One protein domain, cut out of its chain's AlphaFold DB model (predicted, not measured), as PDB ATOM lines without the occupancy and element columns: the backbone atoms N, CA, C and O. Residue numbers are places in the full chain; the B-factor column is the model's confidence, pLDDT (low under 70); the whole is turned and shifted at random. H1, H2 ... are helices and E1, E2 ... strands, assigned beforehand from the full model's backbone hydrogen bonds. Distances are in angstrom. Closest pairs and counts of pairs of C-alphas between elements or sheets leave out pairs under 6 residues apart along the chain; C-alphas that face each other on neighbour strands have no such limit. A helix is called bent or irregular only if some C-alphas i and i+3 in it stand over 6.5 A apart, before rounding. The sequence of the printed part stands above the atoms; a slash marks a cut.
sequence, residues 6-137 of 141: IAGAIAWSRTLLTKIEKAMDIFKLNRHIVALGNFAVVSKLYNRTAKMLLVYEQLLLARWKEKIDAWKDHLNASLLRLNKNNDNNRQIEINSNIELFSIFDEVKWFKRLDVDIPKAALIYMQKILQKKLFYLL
ATOM      1  N   ILE A   6      40.249 -37.482  29.853       85.12
ATOM      2  CA  ILE A   6      38.942 -36.820  29.715       85.12
ATOM      3  C   ILE A   6      37.919 -37.422  30.685       85.12
ATOM      4  O   ILE A   6      37.255 -36.696  31.426       85.12
ATOM      5  N   ALA A   7      37.814 -38.753  30.736       86.31
ATOM      6  CA  ALA A   7      36.854 -39.415  31.619       86.31
ATOM      7  C   ALA A   7      37.190 -39.211  33.106       86.31
ATOM      8  O   ALA A   7      36.291 -39.055  33.932       86.31
ATOM      9  N   GLY A   8      38.480 -39.172  33.452       88.31
ATOM     10  CA  GLY A   8      38.952 -38.859  34.798       88.31
ATOM     11  C   GLY A   8      38.601 -37.432  35.214       88.31
ATOM     12  O   GLY A   8      38.112 -37.232  36.325       88.31
ATOM     13  N   ALA A   9      38.777 -36.457  34.318       88.94
ATOM     14  CA  ALA A   9      38.403 -35.069  34.572       88.94
ATOM     15  C   ALA A   9      36.887 -34.898  34.771       88.94
ATOM     16  O   ALA A   9      36.467 -34.216  35.707       88.94
ATOM     17  N   ILE A  10      36.062 -35.584  33.971       89.50
ATOM     18  CA  ILE A  10      34.600 -35.593  34.143       89.50
ATOM     19  C   ILE A  10      34.219 -36.227  35.485       89.50
ATOM     20  O   ILE A  10      33.512 -35.606  36.278       89.50
ATOM     21  N   ALA A  11      34.742 -37.416  35.796       89.75
ATOM     22  CA  ALA A  11      34.472 -38.087  37.068       89.75
ATOM     23  C   ALA A  11      34.876 -37.228  38.278       89.75
ATOM     24  O   ALA A  11      34.151 -37.161  39.274       89.75
ATOM     25  N   TRP A  12      36.017 -36.541  38.187       91.31
ATOM     26  CA  TRP A  12      36.479 -35.612  39.213       91.31
ATOM     27  C   TRP A  12      35.537 -34.414  39.359       91.31
ATOM     28  O   TRP A  12      35.137 -34.104  40.480       91.31
ATOM     29  N   SER A  13      35.124 -33.793  38.247       92.56
ATOM     30  CA  SER A  13      34.211 -32.643  38.263       92.56
ATOM     31  C   SER A  13      32.864 -32.979  38.915       92.56
ATOM     32  O   SER A  13      32.414 -32.245  39.794       92.56
ATOM     33  N   ARG A  14      32.288 -34.146  38.599       92.00
ATOM     34  CA  ARG A  14      31.053 -34.644  39.221       92.00
ATOM     35  C   ARG A  14      31.228 -34.946  40.702       92.00
ATOM     36  O   ARG A  14      30.402 -34.553  41.515       92.00
ATOM     37  N   THR A  15      32.338 -35.587  41.071       92.56
ATOM     38  CA  THR A  15      32.655 -35.858  42.483       92.56
ATOM     39  C   THR A  15      32.772 -34.558  43.276       92.56
ATOM     40  O   THR A  15      32.322 -34.483  44.421       92.56
ATOM     41  N   LEU A  16      33.379 -33.528  42.684       93.69
ATOM     42  CA  LEU A  16      33.503 -32.219  43.309       93.69
ATOM     43  C   LEU A  16      32.139 -31.535  43.442       93.69
ATOM     44  O   LEU A  16      31.844 -31.023  44.520       93.69
ATOM     45  N   LEU A  17      31.301 -31.597  42.401       93.88
ATOM     46  CA  LEU A  17      29.934 -31.072  42.416       93.88
ATOM     47  C   LEU A  17      29.108 -31.709  43.546       93.88
ATOM     48  O   LEU A  17      28.604 -30.998  44.410       93.88
ATOM     49  N   THR A  18      29.098 -33.040  43.648       94.50
ATOM     50  CA  THR A  18      28.399 -33.748  44.732       94.50
ATOM     51  C   THR A  18      28.924 -33.368  46.120       94.50
ATOM     52  O   THR A  18      28.164 -33.312  47.086       94.50
ATOM     53  N   LYS A  19      30.230 -33.105  46.265       94.25
ATOM     54  CA  LYS A  19      30.803 -32.666  47.547       94.25
ATOM     55  C   LYS A  19      30.323 -31.272  47.940       94.25
ATOM     56  O   LYS A  19      29.954 -31.076  49.097       94.25
ATOM     57  N   ILE A  20      30.327 -30.318  47.006       93.69
ATOM     58  CA  ILE A  20      29.863 -28.954  47.293       93.69
ATOM     59  C   ILE A  20      28.347 -28.905  47.509       93.69
ATOM     60  O   ILE A  20      27.891 -28.139  48.352       93.69
ATOM     61  N   GLU A  21      27.579 -29.748  46.813       93.75
ATOM     62  CA  GLU A  21      26.135 -29.916  47.020       93.75
ATOM     63  C   GLU A  21      25.836 -30.409  48.433       93.75
ATOM     64  O   GLU A  21      25.122 -29.734  49.168       93.75
ATOM     65  N   LYS A  22      26.481 -31.498  48.869       93.25
ATOM     66  CA  LYS A  22      26.325 -32.022  50.237       93.25
ATOM     67  C   LYS A  22      26.654 -30.980  51.305       93.25
ATOM     68  O   LYS A  22      25.941 -30.874  52.299       93.25
ATOM     69  N   ALA A  23      27.724 -30.209  51.111       90.38
ATOM     70  CA  ALA A  23      28.073 -29.131  52.031       90.38
ATOM     71  C   ALA A  23      26.983 -28.046  52.065       90.38
ATOM     72  O   ALA A  23      26.574 -27.608  53.138       90.38
ATOM     73  N   MET A  24      26.483 -27.639  50.896       92.00
ATOM     74  CA  MET A  24      25.427 -26.636  50.782       92.00
ATOM     75  C   MET A  24      24.100 -27.103  51.396       92.00
ATOM     76  O   MET A  24      23.406 -26.304  52.020       92.00
ATOM     77  N   ASP A  25      23.759 -28.383  51.281       91.19
ATOM     78  CA  ASP A  25      22.548 -28.940  51.887       91.19
ATOM     79  C   ASP A  25      22.597 -28.867  53.419       91.19
ATOM     80  O   ASP A  25      21.627 -28.440  54.045       91.19
ATOM     81  N   ILE A  26      23.753 -29.155  54.027       89.94
ATOM     82  CA  ILE A  26      23.961 -28.980  55.475       89.94
ATOM     83  C   ILE A  26      23.812 -27.504  55.874       89.94
ATOM     84  O   ILE A  26      23.174 -27.195  56.883       89.94
ATOM     85  N   PHE A  27      24.351 -26.576  55.075       87.06
ATOM     86  CA  PHE A  27      24.215 -25.141  55.343       87.06
ATOM     87  C   PHE A  27      22.764 -24.656  55.272       87.06
ATOM     88  O   PHE A  27      22.357 -23.849  56.105       87.06
ATOM     89  N   LYS A  28      21.973 -25.162  54.318       86.19
ATOM     90  CA  LYS A  28      20.545 -24.829  54.182       86.19
ATOM     91  C   LYS A  28      19.703 -25.349  55.349       86.19
ATOM     92  O   LYS A  28      18.723 -24.706  55.715       86.19
ATOM     93  N   LEU A  29      20.068 -26.494  55.930       89.25
ATOM     94  CA  LEU A  29      19.347 -27.085  57.064       89.25
ATOM     95  C   LEU A  29      19.469 -26.248  58.347       89.25
ATOM     96  O   LEU A  29      18.548 -26.237  59.166       89.25
ATOM     97  N   ASN A  30      20.574 -25.522  58.530       87.75
ATOM     98  CA  ASN A  30      20.802 -24.740  59.738       87.75
ATOM     99  C   ASN A  30      20.296 -23.293  59.594       87.75
ATOM    100  O   ASN A  30      20.991 -22.418  59.075       87.75
ATOM    101  N   ARG A  31      19.096 -23.020  60.129       79.31
ATOM    102  CA  ARG A  31      18.455 -21.691  60.085       79.31
ATOM    103  C   ARG A  31      19.304 -20.574  60.695       79.31
ATOM    104  O   ARG A  31      19.219 -19.441  60.227       79.31
ATOM    105  N   HIS A  32      20.139 -20.879  61.692       81.88
ATOM    106  CA  HIS A  32      21.032 -19.886  62.288       81.88
ATOM    107  C   HIS A  32      22.088 -19.413  61.290       81.88
ATOM    108  O   HIS A  32      22.370 -18.226  61.240       81.88
ATOM    109  N   ILE A  33      22.620 -20.311  60.453       80.88
ATOM    110  CA  ILE A  33      23.625 -19.961  59.440       80.88
ATOM    111  C   ILE A  33      22.995 -19.155  58.304       80.88
ATOM    112  O   ILE A  33      23.585 -18.183  57.844       80.88
ATOM    113  N   VAL A  34      21.782 -19.520  57.884       79.31
ATOM    114  CA  VAL A  34      21.049 -18.812  56.822       79.31
ATOM    115  C   VAL A  34      20.734 -17.363  57.211       79.31
ATOM    116  O   VAL A  34      20.730 -16.485  56.352       79.31
ATOM    117  N   ALA A  35      20.514 -17.100  58.502       79.31
ATOM    118  CA  ALA A  35      20.261 -15.760  59.021       79.31
ATOM    119  C   ALA A  35      21.514 -14.856  59.056       79.31
ATOM    120  O   ALA A  35      21.377 -13.643  59.216       79.31
ATOM    121  N   LEU A  36      22.730 -15.401  58.895       85.12
ATOM    122  CA  LEU A  36      23.944 -14.583  58.809       85.12
ATOM    123  C   LEU A  36      24.029 -13.871  57.452       85.12
ATOM    124  O   LEU A  36      23.897 -14.492  56.399       85.12
ATOM    125  N   GLY A  37      24.412 -12.589  57.459       79.88
ATOM    126  CA  GLY A  37      24.637 -11.808  56.231       79.88
ATOM    127  C   GLY A  37      25.671 -12.420  55.270       79.88
ATOM    128  O   GLY A  37      25.581 -12.245  54.054       79.88
ATOM    129  N   ASN A  38      26.607 -13.223  55.786       83.00
ATOM    130  CA  ASN A  38      27.625 -13.913  54.986       83.00
ATOM    131  C   ASN A  38      27.066 -15.082  54.156       83.00
ATOM    132  O   ASN A  38      27.688 -15.482  53.169       83.00
ATOM    133  N   PHE A  39      25.892 -15.621  54.503       87.19
ATOM    134  CA  PHE A  39      25.300 -16.761  53.799       87.19
ATOM    135  C   PHE A  39      25.017 -16.447  52.327       87.19
ATOM    136  O   PHE A  39      25.297 -17.261  51.447       87.19
ATOM    137  N   ALA A  40      24.547 -15.232  52.034       86.88
ATOM    138  CA  ALA A  40      24.284 -14.796  50.666       86.88
ATOM    139  C   ALA A  40      25.558 -14.791  49.798       86.88
ATOM    140  O   ALA A  40      25.505 -15.125  48.613       86.88
ATOM    141  N   VAL A  41      26.712 -14.454  50.382       90.38
ATOM    142  CA  VAL A  41      28.011 -14.470  49.690       90.38
ATOM    143  C   VAL A  41      28.435 -15.908  49.382       90.38
ATOM    144  O   VAL A  41      28.790 -16.214  48.243       90.38
ATOM    145  N   VAL A  42      28.324 -16.807  50.363       89.94
ATOM    146  CA  VAL A  42      28.654 -18.235  50.205       89.94
ATOM    147  C   VAL A  42      27.734 -18.909  49.182       89.94
ATOM    148  O   VAL A  42      28.206 -19.651  48.323       89.94
ATOM    149  N   SER A  43      26.435 -18.599  49.206       89.81
ATOM    150  CA  SER A  43      25.457 -19.112  48.241       89.81
ATOM    151  C   SER A  43      25.772 -18.664  46.807       89.81
ATOM    152  O   SER A  43      25.774 -19.482  45.885       89.81
ATOM    153  N   LYS A  44      26.130 -17.387  46.603       92.62
ATOM    154  CA  LYS A  44      26.566 -16.881  45.289       92.62
ATOM    155  C   LYS A  44      27.831 -17.583  44.796       92.62
ATOM    156  O   LYS A  44      27.902 -17.940  43.619       92.62
ATOM    157  N   LEU A  45      28.811 -17.792  45.679       92.50
ATOM    158  CA  LEU A  45      30.038 -18.508  45.339       92.50
ATOM    159  C   LEU A  45      29.737 -19.950  44.918       92.50
ATOM    160  O   LEU A  45      30.206 -20.369  43.865       92.50
ATOM    161  N   TYR A  46      28.906 -20.661  45.681       93.69
ATOM    162  CA  TYR A  46      28.447 -22.009  45.345       93.69
ATOM    163  C   TYR A  46      27.749 -22.065  43.982       93.69
ATOM    164  O   TYR A  46      28.095 -22.893  43.147       93.69
ATOM    165  N   ASN A  47      26.815 -21.152  43.705       93.94
ATOM    166  CA  ASN A  47      26.114 -21.134  42.419       93.94
ATOM    167  C   ASN A  47      27.084 -20.895  41.254       93.94
ATOM    168  O   ASN A  47      26.969 -21.515  40.196       93.94
ATOM    169  N   ARG A  48      28.074 -20.013  41.450       95.25
ATOM    170  CA  ARG A  48      29.118 -19.755  40.455       95.25
ATOM    171  C   ARG A  48      29.995 -20.985  40.227       95.25
ATOM    172  O   ARG A  48      30.268 -21.308  39.073       95.25
ATOM    173  N   THR A  49      30.440 -21.659  41.286       93.88
ATOM    174  CA  THR A  49      31.308 -22.839  41.170       93.88
ATOM    175  C   THR A  49      30.562 -24.033  40.587       93.88
ATOM    176  O   THR A  49      31.085 -24.667  39.674       93.88
ATOM    177  N   ALA A  50      29.324 -24.289  41.014       93.69
ATOM    178  CA  ALA A  50      28.472 -25.329  40.441       93.69
ATOM    179  C   ALA A  50      28.247 -25.100  38.938       93.69
ATOM    180  O   ALA A  50      28.481 -25.998  38.129       93.69
ATOM    181  N   LYS A  51      27.909 -23.864  38.537       95.31
ATOM    182  CA  LYS A  51      27.771 -23.501  37.120       95.31
ATOM    183  C   LYS A  51      29.074 -23.709  36.344       95.31
ATOM    184  O   LYS A  51      29.045 -24.235  35.237       95.31
ATOM    185  N   MET A  52      30.212 -23.318  36.916       94.75
ATOM    186  CA  MET A  52      31.520 -23.498  36.283       94.75
ATOM    187  C   MET A  52      31.861 -24.980  36.075       94.75
ATOM    188  O   MET A  52      32.375 -25.329  35.016       94.75
ATOM    189  N   LEU A  53      31.543 -25.850  37.040       93.56
ATOM    190  CA  LEU A  53      31.775 -27.294  36.927       93.56
ATOM    191  C   LEU A  53      30.918 -27.936  35.833       93.56
ATOM    192  O   LEU A  53      31.439 -28.728  35.052       93.56
ATOM    193  N   LEU A  54      29.648 -27.542  35.719       92.81
ATOM    194  CA  LEU A  54      28.766 -28.017  34.650       92.81
ATOM    195  C   LEU A  54      29.267 -27.589  33.264       92.81
ATOM    196  O   LEU A  54      29.333 -28.404  32.345       92.81
ATOM    197  N   VAL A  55      29.668 -26.322  33.114       94.88
ATOM    198  CA  VAL A  55      30.236 -25.812  31.854       94.88
ATOM    199  C   VAL A  55      31.548 -26.524  31.515       94.88
ATOM    200  O   VAL A  55      31.790 -26.861  30.358       94.88
ATOM    201  N   TYR A  56      32.387 -26.789  32.518       93.19
ATOM    202  CA  TYR A  56      33.633 -27.529  32.339       93.19
ATOM    203  C   TYR A  56      33.388 -28.957  31.831       93.19
ATOM    204  O   TYR A  56      34.030 -29.379  30.869       93.19
ATOM    205  N   GLU A  57      32.429 -29.678  32.418       91.81
ATOM    206  CA  GLU A  57      32.030 -31.009  31.949       91.81
ATOM    207  C   GLU A  57      31.534 -30.969  30.495       91.81
ATOM    208  O   GLU A  57      31.994 -31.753  29.663       91.81
ATOM    209  N   GLN A  58      30.655 -30.021  30.157       91.06
ATOM    210  CA  GLN A  58      30.143 -29.858  28.792       91.06
ATOM    211  C   GLN A  58      31.260 -29.581  27.780       91.06
ATOM    212  O   GLN A  58      31.276 -30.175  26.702       91.06
ATOM    213  N   LEU A  59      32.220 -28.724  28.136       93.44
ATOM    214  CA  LEU A  59      33.371 -28.409  27.291       93.44
ATOM    215  C   LEU A  59      34.240 -29.646  27.032       93.44
ATOM    216  O   LEU A  59      34.684 -29.866  25.905       93.44
ATOM    217  N   LEU A  60      34.481 -30.467  28.057       90.56
ATOM    218  CA  LEU A  60      35.234 -31.712  27.910       90.56
ATOM    219  C   LEU A  60      34.514 -32.708  26.999       90.56
ATOM    220  O   LEU A  60      35.151 -33.314  26.138       90.56
ATOM    221  N   LEU A  61      33.196 -32.845  27.152       89.38
ATOM    222  CA  LEU A  61      32.386 -33.707  26.293       89.38
ATOM    223  C   LEU A  61      32.370 -33.219  24.842       89.38
ATOM    224  O   LEU A  61      32.468 -34.038  23.931       89.38
ATOM    225  N   ALA A  62      32.283 -31.908  24.612       89.44
ATOM    226  CA  ALA A  62      32.343 -31.328  23.273       89.44
ATOM    227  C   ALA A  62      33.691 -31.615  22.596       89.44
ATOM    228  O   ALA A  62      33.722 -32.186  21.508       89.44
ATOM    229  N   ARG A  63      34.804 -31.343  23.289       88.81
ATOM    230  CA  ARG A  63      36.159 -31.649  22.793       88.81
ATOM    231  C   ARG A  63      36.350 -33.130  22.497       88.81
ATOM    232  O   ARG A  63      37.024 -33.504  21.543       88.81
ATOM    233  N   TRP A  64      35.765 -33.991  23.322       87.62
ATOM    234  CA  TRP A  64      35.822 -35.425  23.094       87.62
ATOM    235  C   TRP A  64      35.053 -35.851  21.838       87.62
ATOM    236  O   TRP A  64      35.549 -36.675  21.070       87.62
ATOM    237  N   LYS A  65      33.878 -35.261  21.590       85.94
ATOM    238  CA  LYS A  65      33.110 -35.487  20.354       85.94
ATOM    239  C   LYS A  65      33.893 -35.045  19.119       85.94
ATOM    240  O   LYS A  65      34.020 -35.830  18.187       85.94
ATOM    241  N   GLU A  66      34.490 -33.854  19.156       85.88
ATOM    242  CA  GLU A  66      35.353 -33.351  18.078       85.88
ATOM    243  C   GLU A  66      36.537 -34.281  17.815       85.88
ATOM    244  O   GLU A  66      36.833 -34.602  16.665       85.88
ATOM    245  N   LYS A  67      37.176 -34.780  18.886       82.69
ATOM    246  CA  LYS A  67      38.233 -35.784  18.771       82.69
ATOM    247  C   LYS A  67      37.701 -36.992  18.005       82.69
ATOM    248  O   LYS A  67      38.259 -37.315  16.967       82.69
ATOM    249  N   ILE A  68      36.611 -37.621  18.451       81.94
ATOM    250  CA  ILE A  68      36.015 -38.790  17.773       81.94
ATOM    251  C   ILE A  68      35.732 -38.528  16.291       81.94
ATOM    252  O   ILE A  68      35.962 -39.409  15.463       81.94
ATOM    253  N   ASP A  69      35.239 -37.341  15.950       81.75
ATOM    254  CA  ASP A  69      34.965 -36.993  14.561       81.75
ATOM    255  C   ASP A  69      36.252 -36.903  13.729       81.75
ATOM    256  O   ASP A  69      36.292 -37.485  12.648       81.75
ATOM    257  N   ALA A  70      37.338 -36.327  14.253       79.12
ATOM    258  CA  ALA A  70      38.651 -36.334  13.591       79.12
ATOM    259  C   ALA A  70      39.245 -37.752  13.416       79.12
ATOM    260  O   ALA A  70      40.079 -38.007  12.541       79.12
ATOM    261  N   TRP A  71      38.806 -38.718  14.228       72.50
ATOM    262  CA  TRP A  71      39.217 -40.120  14.101       72.50
ATOM    263  C   TRP A  71      38.554 -40.867  12.944       72.50
ATOM    264  O   TRP A  71      39.067 -41.917  12.545       72.50
ATOM    265  N   LYS A  72      37.468 -40.335  12.364       68.56
ATOM    266  CA  LYS A  72      36.838 -40.885  11.148       68.56
ATOM    267  C   LYS A  72      37.861 -41.130  10.052       68.56
ATOM    268  O   LYS A  72      37.921 -42.227   9.495       68.56
ATOM    269  N   ASP A  73      38.694 -40.129   9.818       66.31
ATOM    270  CA  ASP A  73      39.656 -40.122   8.723       66.31
ATOM    271  C   ASP A  73      40.825 -41.072   9.013       66.31
ATOM    272  O   ASP A  73      41.273 -41.818   8.141       66.31
ATOM    273  N   HIS A  74      41.242 -41.153  10.279       64.12
ATOM    274  CA  HIS A  74      42.312 -42.041  10.735       64.12
ATOM    275  C   HIS A  74      41.942 -43.526  10.663       64.12
ATOM    276  O   HIS A  74      42.812 -44.369  10.450       64.12
ATOM    277  N   LEU A  75      40.662 -43.874  10.828       60.06
ATOM    278  CA  LEU A  75      40.197 -45.262  10.736       60.06
ATOM    279  C   LEU A  75      40.115 -45.779   9.296       60.06
ATOM    280  O   LEU A  75      40.235 -46.991   9.087       60.06
ATOM    281  N   ASN A  76      39.900 -44.869   8.343       61.94
ATOM    282  CA  ASN A  76      39.927 -45.153   6.909       61.94
ATOM    283  C   ASN A  76      41.360 -45.199   6.353       61.94
ATOM    284  O   ASN A  76      41.570 -45.709   5.254       61.94
ATOM    285  N   ALA A  77      42.349 -44.705   7.102       61.41
ATOM    286  CA  ALA A  77      43.748 -44.804   6.714       61.41
ATOM    287  C   ALA A  77      44.218 -46.270   6.684       61.41
ATOM    288  O   ALA A  77      43.874 -47.080   7.552       61.41
ATOM    289  N   SER A  78      45.039 -46.605   5.684       56.34
ATOM    290  CA  SER A  78      45.629 -47.938   5.540       56.34
ATOM    291  C   SER A  78      46.409 -48.331   6.800       56.34
ATOM    292  O   SER A  78      47.190 -47.545   7.341       56.34
ATOM    293  N   LEU A  79      46.199 -49.568   7.264       59.03
ATOM    294  CA  LEU A  79      46.901 -50.149   8.417       59.03
ATOM    295  C   LEU A  79      48.399 -50.346   8.152       59.03
ATOM    296  O   LEU A  79      49.179 -50.414   9.098       59.03
ATOM    297  N   LEU A  80      48.777 -50.431   6.876       56.25
ATOM    298  CA  LEU A  80      50.148 -50.573   6.410       56.25
ATOM    299  C   LEU A  80      50.510 -49.305   5.640       56.25
ATOM    300  O   LEU A  80      49.939 -49.040   4.574       56.25
ATOM    301  N   ARG A  81      51.445 -48.517   6.177       58.62
ATOM    302  CA  ARG A  81      52.098 -47.450   5.416       58.62
ATOM    303  C   ARG A  81      53.455 -47.960   4.959       58.62
ATOM    304  O   ARG A  81      54.342 -48.228   5.764       58.62
ATOM    305  N   LEU A  82      53.590 -48.120   3.646       56.19
ATOM    306  CA  LEU A  82      54.884 -48.320   3.009       56.19
ATOM    307  C   LEU A  82      55.594 -46.971   2.985       56.19
ATOM    308  O   LEU A  82      55.188 -46.067   2.252       56.19
ATOM    309  N   ASN A  83      56.634 -46.837   3.800       54.50
ATOM    310  CA  ASN A  83      57.493 -45.667   3.768       54.50
ATOM    311  C   ASN A  83      58.332 -45.743   2.477       54.50
ATOM    312  O   ASN A  83      59.208 -46.594   2.345       54.50
ATOM    313  N   LYS A  84      57.999 -44.924   1.470       55.81
ATOM    314  CA  LYS A  84      58.698 -44.894   0.167       55.81
ATOM    315  C   LYS A  84      59.975 -44.041   0.183       55.81
ATOM    316  O   LYS A  84      60.589 -43.872  -0.864       55.81
ATOM    317  N   ASN A  85      60.375 -43.514   1.340       55.88
ATOM    318  CA  ASN A  85      61.375 -42.451   1.424       55.88
ATOM    319  C   ASN A  85      62.821 -42.914   1.648       55.88
ATOM    320  O   ASN A  85      63.663 -42.065   1.916       55.88
ATOM    321  N   ASN A  86      63.156 -44.202   1.531       48.53
ATOM    322  CA  ASN A  86      64.569 -44.571   1.506       48.53
ATOM    323  C   ASN A  86      64.861 -45.762   0.601       48.53
ATOM    324  O   ASN A  86      64.247 -46.828   0.703       48.53
ATOM    325  N   ASP A  87      65.830 -45.535  -0.278       57.38
ATOM    326  CA  ASP A  87      66.451 -46.522  -1.140       57.38
ATOM    327  C   ASP A  87      66.916 -47.716  -0.279       57.38
ATOM    328  O   ASP A  87      67.559 -47.547   0.758       57.38
ATOM    329  N   ASN A  88      66.537 -48.926  -0.690       56.41
ATOM    330  CA  ASN A  88      66.914 -50.237  -0.134       56.41
ATOM    331  C   ASN A  88      66.270 -50.782   1.158       56.41
ATOM    332  O   ASN A  88      66.502 -51.956   1.442       56.41
ATOM    333  N   ASN A  89      65.410 -50.069   1.901       54.25
ATOM    334  CA  ASN A  89      64.748 -50.675   3.076       54.25
ATOM    335  C   ASN A  89      63.237 -50.389   3.123       54.25
ATOM    336  O   ASN A  89      62.787 -49.370   3.643       54.25
ATOM    337  N   ARG A  90      62.425 -51.318   2.591       52.91
ATOM    338  CA  ARG A  90      60.954 -51.283   2.706       52.91
ATOM    339  C   ARG A  90      60.544 -51.597   4.144       52.91
ATOM    340  O   ARG A  90      60.204 -52.731   4.466       52.91
ATOM    341  N   GLN A  91      60.578 -50.594   5.010       55.81
ATOM    342  CA  GLN A  91      60.041 -50.717   6.359       55.81
ATOM    343  C   GLN A  91      58.514 -50.592   6.303       55.81
ATOM    344  O   GLN A  91      57.962 -49.612   5.795       55.81
ATOM    345  N   ILE A  92      57.832 -51.636   6.772       58.41
ATOM    346  CA  ILE A  92      56.378 -51.662   6.912       58.41
ATOM    347  C   ILE A  92      56.058 -51.072   8.281       58.41
ATOM    348  O   ILE A  92      56.261 -51.721   9.306       58.41
ATOM    349  N   GLU A  93      55.545 -49.846   8.302       55.44
ATOM    350  CA  GLU A  93      55.019 -49.260   9.528       55.44
ATOM    351  C   GLU A  93      53.570 -49.716   9.706       55.44
ATOM    352  O   GLU A  93      52.676 -49.390   8.916       55.44
ATOM    353  N   ILE A  94      53.346 -50.498  10.761       58.06
ATOM    354  CA  ILE A  94      52.008 -50.833  11.238       58.06
ATOM    355  C   ILE A  94      51.461 -49.581  11.918       58.06
ATOM    356  O   ILE A  94      52.090 -49.041  12.828       58.06
ATOM    357  N   ASN A  95      50.286 -49.119  11.493       63.38
ATOM    358  CA  ASN A  95      49.580 -47.998  12.111       63.38
ATOM    359  C   ASN A  95      49.046 -48.397  13.508       63.38
ATOM    360  O   ASN A  95      47.847 -48.597  13.710       63.38
ATOM    361  N   SER A  96      49.955 -48.562  14.471       56.50
ATOM    362  CA  SER A  96      49.687 -48.846  15.883       56.50
ATOM    363  C   SER A  96      49.342 -47.547  16.594       56.50
ATOM    364  O   SER A  96      50.134 -46.991  17.351       56.50
ATOM    365  N   ASN A  97      48.162 -47.013  16.293       63.25
ATOM    366  CA  ASN A  97      47.783 -45.697  16.775       63.25
ATOM    367  C   ASN A  97      47.431 -45.769  18.275       63.25
ATOM    368  O   ASN A  97      46.343 -46.213  18.644       63.25
ATOM    369  N   ILE A  98      48.370 -45.379  19.149       62.41
ATOM    370  CA  ILE A  98      48.248 -45.473  20.621       62.41
ATOM    371  C   ILE A  98      46.980 -44.765  21.133       62.41
ATOM    372  O   ILE A  98      46.344 -45.178  22.103       62.41
ATOM    373  N   GLU A  99      46.568 -43.721  20.422       64.94
ATOM    374  CA  GLU A  99      45.424 -42.881  20.748       64.94
ATOM    375  C   GLU A  99      44.071 -43.591  20.520       64.94
ATOM    376  O   GLU A  99      43.084 -43.262  21.180       64.94
ATOM    377  N   LEU A 100      44.028 -44.634  19.677       69.69
ATOM    378  CA  LEU A 100      42.846 -45.481  19.472       69.69
ATOM    379  C   LEU A 100      42.480 -46.252  20.752       69.69
ATOM    380  O   LEU A 100      41.306 -46.359  21.115       69.69
ATOM    381  N   PHE A 101      43.489 -46.763  21.461       72.31
ATOM    382  CA  PHE A 101      43.290 -47.446  22.741       72.31
ATOM    383  C   PHE A 101      42.794 -46.480  23.818       72.31
ATOM    384  O   PHE A 101      41.903 -46.832  24.590       72.31
ATOM    385  N   SER A 102      43.285 -45.237  23.810       75.19
ATOM    386  CA  SER A 102      42.810 -44.194  24.723       75.19
ATOM    387  C   SER A 102      41.322 -43.894  24.532       75.19
ATOM    388  O   SER A 102      40.608 -43.781  25.524       75.19
ATOM    389  N   ILE A 103      40.831 -43.806  23.290       77.31
ATOM    390  CA  ILE A 103      39.399 -43.583  23.016       77.31
ATOM    391  C   ILE A 103      38.569 -44.787  23.448       77.31
ATOM    392  O   ILE A 103      37.507 -44.634  24.047       77.31
ATOM    393  N   PHE A 104      39.056 -45.997  23.174       78.56
ATOM    394  CA  PHE A 104      38.381 -47.221  23.588       78.56
ATOM    395  C   PHE A 104      38.197 -47.289  25.108       78.56
ATOM    396  O   PHE A 104      37.108 -47.618  25.590       78.56
ATOM    397  N   ASP A 105      39.232 -46.937  25.866       81.69
ATOM    398  CA  ASP A 105      39.133 -46.876  27.316       81.69
ATOM    399  C   ASP A 105      38.209 -45.736  27.769       81.69
ATOM    400  O   ASP A 105      37.377 -45.960  28.647       81.69
ATOM    401  N   GLU A 106      38.249 -44.557  27.140       84.38
ATOM    402  CA  GLU A 106      37.321 -43.452  27.443       84.38
ATOM    403  C   GLU A 106      35.855 -43.856  27.280       84.38
ATOM    404  O   GLU A 106      35.055 -43.623  28.184       84.38
ATOM    405  N   VAL A 107      35.502 -44.543  26.191       83.75
ATOM    406  CA  VAL A 107      34.122 -44.998  25.959       83.75
ATOM    407  C   VAL A 107      33.677 -46.017  27.020       83.75
ATOM    408  O   VAL A 107      32.541 -45.957  27.496       83.75
ATOM    409  N   LYS A 108      34.562 -46.925  27.463       83.69
ATOM    410  CA  LYS A 108      34.250 -47.838  28.581       83.69
ATOM    411  C   LYS A 108      33.967 -47.076  29.871       83.69
ATOM    412  O   LYS A 108      33.070 -47.455  30.623       83.69
ATOM    413  N   TRP A 109      34.739 -46.026  30.142       84.44
ATOM    414  CA  TRP A 109      34.523 -45.178  31.308       84.44
ATOM    415  C   TRP A 109      33.233 -44.364  31.189       84.44
ATOM    416  O   TRP A 109      32.504 -44.284  32.172       84.44
ATOM    417  N   PHE A 110      32.883 -43.853  30.009       86.38
ATOM    418  CA  PHE A 110      31.613 -43.150  29.798       86.38
ATOM    419  C   PHE A 110      30.392 -44.031  30.003       86.38
ATOM    420  O   PHE A 110      29.448 -43.592  30.654       86.38
ATOM    421  N   LYS A 111      30.459 -45.303  29.602       84.12
ATOM    422  CA  LYS A 111      29.405 -46.273  29.921       84.12
ATOM    423  C   LYS A 111      29.224 -46.466  31.432       84.12
ATOM    424  O   LYS A 111      28.112 -46.677  31.893       84.12
ATOM    425  N   ARG A 112      30.307 -46.394  32.216       84.62
ATOM    426  CA  ARG A 112      30.249 -46.484  33.689       84.62
ATOM    427  C   ARG A 112      29.790 -45.189  34.352       84.62
ATOM    428  O   ARG A 112      29.245 -45.241  35.447       84.62
ATOM    429  N   LEU A 113      30.074 -44.051  33.726       83.50
ATOM    430  CA  LEU A 113      29.683 -42.725  34.199       83.50
ATOM    431  C   LEU A 113      28.277 -42.330  33.724       83.50
ATOM    432  O   LEU A 113      27.860 -41.221  34.021       83.50
ATOM    433  N   ASP A 114      27.560 -43.190  32.999       84.44
ATOM    434  CA  ASP A 114      26.241 -42.880  32.429       84.44
ATOM    435  C   ASP A 114      26.251 -41.583  31.593       84.44
ATOM    436  O   ASP A 114      25.390 -40.711  31.684       84.44
ATOM    437  N   VAL A 115      27.326 -41.402  30.823       84.00
ATOM    438  CA  VAL A 115      27.477 -40.298  29.871       84.00
ATOM    439  C   VAL A 115      26.956 -40.770  28.521       84.00
ATOM    440  O   VAL A 115      27.322 -41.855  28.073       84.00
ATOM    441  N   ASP A 116      26.159 -39.939  27.848       80.81
ATOM    442  CA  ASP A 116      25.653 -40.265  26.515       80.81
ATOM    443  C   ASP A 116      26.796 -40.361  25.490       80.81
ATOM    444  O   ASP A 116      27.597 -39.435  25.307       80.81
ATOM    445  N   ILE A 117      26.883 -41.516  24.830       82.38
ATOM    446  CA  ILE A 117      27.961 -41.861  23.904       82.38
ATOM    447  C   ILE A 117      27.462 -41.615  22.471       82.38
ATOM    448  O   ILE A 117      26.494 -42.247  22.042       82.38
ATOM    449  N   PRO A 118      28.145 -40.777  21.667       81.62
ATOM    450  CA  PRO A 118      27.805 -40.570  20.268       81.62
ATOM    451  C   PRO A 118      27.775 -41.889  19.498       81.62
ATOM    452  O   PRO A 118      28.692 -42.706  19.606       81.62
ATOM    453  N   LYS A 119      26.779 -42.057  18.620       78.69
ATOM    454  CA  LYS A 119      26.650 -43.243  17.751       78.69
ATOM    455  C   LYS A 119      27.932 -43.542  16.963       78.69
ATOM    456  O   LYS A 119      28.289 -44.703  16.794       78.69
ATOM    457  N   ALA A 120      28.657 -42.503  16.539       74.75
ATOM    458  CA  ALA A 120      29.943 -42.643  15.854       74.75
ATOM    459  C   ALA A 120      30.969 -43.426  16.698       74.75
ATOM    460  O   ALA A 120      31.590 -44.360  16.196       74.75
ATOM    461  N   ALA A 121      31.073 -43.127  17.997       77.75
ATOM    462  CA  ALA A 121      31.982 -43.806  18.921       77.75
ATOM    463  C   ALA A 121      31.658 -45.300  19.088       77.75
ATOM    464  O   ALA A 121      32.567 -46.128  19.155       77.75
ATOM    465  N   LEU A 122      30.369 -45.656  19.093       79.38
ATOM    466  CA  LEU A 122      29.921 -47.052  19.155       79.38
ATOM    467  C   LEU A 122      30.320 -47.833  17.896       79.38
ATOM    468  O   LEU A 122      30.835 -48.947  17.994       79.38
ATOM    469  N   ILE A 123      30.154 -47.222  16.719       79.19
ATOM    470  CA  ILE A 123      30.577 -47.815  15.442       79.19
ATOM    471  C   ILE A 123      32.099 -48.035  15.435       79.19
ATOM    472  O   ILE A 123      32.567 -49.088  14.991       79.19
ATOM    473  N   TYR A 124      32.888 -47.091  15.970       75.19
ATOM    474  CA  TYR A 124      34.340 -47.277  16.098       75.19
ATOM    475  C   TYR A 124      34.696 -48.424  17.027       75.19
ATOM    476  O   TYR A 124      35.518 -49.257  16.651       75.19
ATOM    477  N   MET A 125      34.055 -48.523  18.192       74.88
ATOM    478  CA  MET A 125      34.266 -49.656  19.093       74.88
ATOM    479  C   MET A 125      34.051 -50.993  18.384       74.88
ATOM    480  O   MET A 125      34.888 -51.886  18.502       74.88
ATOM    481  N   GLN A 126      32.976 -51.120  17.604       78.25
ATOM    482  CA  GLN A 126      32.675 -52.354  16.884       78.25
ATOM    483  C   GLN A 126      33.745 -52.688  15.832       78.25
ATOM    484  O   GLN A 126      34.235 -53.817  15.796       78.25
ATOM    485  N   LYS A 127      34.176 -51.702  15.032       75.00
ATOM    486  CA  LYS A 127      35.256 -51.884  14.042       75.00
ATOM    487  C   LYS A 127      36.585 -52.276  14.692       75.00
ATOM    488  O   LYS A 127      37.311 -53.116  14.164       75.00
ATOM    489  N   ILE A 128      36.917 -51.684  15.839       72.19
ATOM    490  CA  ILE A 128      38.145 -51.999  16.582       72.19
ATOM    491  C   ILE A 128      38.095 -53.426  17.125       72.19
ATOM    492  O   ILE A 128      39.089 -54.141  17.034       72.19
ATOM    493  N   LEU A 129      36.951 -53.857  17.663       74.06
ATOM    494  CA  LEU A 129      36.771 -55.227  18.145       74.06
ATOM    495  C   LEU A 129      36.919 -56.246  17.012       74.06
ATOM    496  O   LEU A 129      37.598 -57.249  17.206       74.06
ATOM    497  N   GLN A 130      36.373 -55.962  15.825       73.00
ATOM    498  CA  GLN A 130      36.570 -56.802  14.637       73.00
ATOM    499  C   GLN A 130      38.047 -56.888  14.236       73.00
ATOM    500  O   GLN A 130      38.560 -57.985  14.031       73.00
ATOM    501  N   LYS A 131      38.759 -55.751  14.192       68.25
ATOM    502  CA  LYS A 131      40.207 -55.743  13.924       68.25
ATOM    503  C   LYS A 131      40.977 -56.529  14.991       68.25
ATOM    504  O   LYS A 131      41.821 -57.341  14.642       68.25
ATOM    505  N   LYS A 132      40.672 -56.352  16.282       68.00
ATOM    506  CA  LYS A 132      41.297 -57.125  17.375       68.00
ATOM    507  C   LYS A 132      41.049 -58.624  17.250       68.00
ATOM    508  O   LYS A 132      41.983 -59.386  17.459       68.00
ATOM    509  N   LEU A 133      39.826 -59.035  16.919       65.94
ATOM    510  CA  LEU A 133      39.486 -60.440  16.695       65.94
ATOM    511  C   LEU A 133      40.311 -61.021  15.538       65.94
ATOM    512  O   LEU A 133      40.839 -62.118  15.660       65.94
ATOM    513  N   PHE A 134      40.489 -60.248  14.465       63.66
ATOM    514  CA  PHE A 134      41.342 -60.622  13.338       63.66
ATOM    515  C   PHE A 134      42.820 -60.796  13.739       63.66
ATOM    516  O   PHE A 134      43.464 -61.720  13.263       63.66
ATOM    517  N   TYR A 135      43.355 -59.969  14.648       62.59
ATOM    518  CA  TYR A 135      44.721 -60.135  15.175       62.59
ATOM    519  C   TYR A 135      44.867 -61.273  16.205       62.59
ATOM    520  O   TYR A 135      45.974 -61.762  16.408       62.59
ATOM    521  N   LEU A 136      43.783 -61.654  16.893       57.94
ATOM    522  CA  LEU A 136      43.779 -62.662  17.964       57.94
ATOM    523  C   LEU A 136      43.390 -64.069  17.498       57.94
ATOM    524  O   LEU A 136      43.495 -64.995  18.295       57.94
ATOM    525  N   LEU A 137      42.948 -64.244  16.252       44.94
ATOM    526  CA  LEU A 137      42.921 -65.549  15.599       44.94
ATOM    527  C   LEU A 137      44.328 -65.800  15.043       44.94
ATOM    528  O   LEU A 137      44.660 -65.245  13.991       44.94
TER     529      LEU A 137
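AT A GLANCE: This is residues 6 to 137 of the 141 residues of the protein "Hypothetical protein" of Adineta steineri (UniProt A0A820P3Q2). A long thin helical hairpin, H1 folded back side by side along the first part of the much longer H3 with the short H2 at the turn, is drawn out at the far end of H3 by a small two-stranded hairpin, E1 and E2. From there the chain comes back through H4, which meets the beginning of H1, and H5 then slants off from the later part of H3, its residues 130 to 136 sticking out with residue 137. The printed part has 132 residues, with five named helices and two strands in the order H1, H2, H3, E1, E2, H4, H5; the sheet is E1 - E2, antiparallel, and the class is mostly helix. The whole is extended, a rod with a radius of gyration of the C-alphas of 23.3 A and spans of 82 by 32 by 20 A.

IN THESE COORDINATES: E1 is residues 80 to 82 and E2 residues 92 to 94, with C-alpha 80 at (50.148, -50.573, 6.410). H3, residues 39 to 76, is 56.7 A long from first to last C-alpha, with a kink of 26 degrees near residue 70; it is neither bent nor irregular, but only just: C-alphas 70 and 73 are 6.2 A apart. H1, residues 6 to 29, is 35.0 A long and begins at C-alpha 6 (38.942, -36.820, 29.715). H2 is residues 31 to 34. H4, residues 98 to 112, is 22.3 A long, and H5, residues 119 to 136, is 25.9 A long and ends at C-alpha 136 (43.779, -62.662, 17.964).

HOW THE PARTS SIT: E1 and E2 form a hairpin, antiparallel at 150 degrees; N 81 and O 93 are 3.1 A apart, within hydrogen-bond range, and N 93 and O 81 are 3.2 A apart. E2 and H3 are apart. H1 and H3 touch at a shallow tilt of 18 degrees, opposite ways; their closest C-alphas, those of Ile 10 and Glu 57, are 5.7 A apart. H1 and H2 only just touch, with 3 pairs of C-alphas within 8 A, and only at the corner; the closest are Lys 28 and Val 34, 6.6 A. Residues 6 to 7 of H1 touch residues 106 to 110 of H4 at a shallow tilt of 31 degrees, the same way; the closest C-alphas, of Ala 7 and Glu 106, are 5.8 A apart. H3 and H5 only just touch, with 3 pairs within 8 A, at a steep tilt of 51 degrees; the closest C-alphas, of Ile 68 and Ala 121, are 6.5 A apart. H4 and H5 are close but not clearly touching, the closest C-alphas being those of Phe 104 and Met 125, 6.6 A. In H1 and H5 every O i to N i+4 pair is within hydrogen-bond range, in H3 31 of 34 and in H4 10 of 11; H2 is too short for such a pair.

THE WHOLE: The two C-alphas farthest apart, of His 32 and Asn 88, are 83.2 A apart. The printed part has no cut and no long link. The model's mean pLDDT over the printed part is 78.8, with residues 72 to 100 and 131 to 137 under 70.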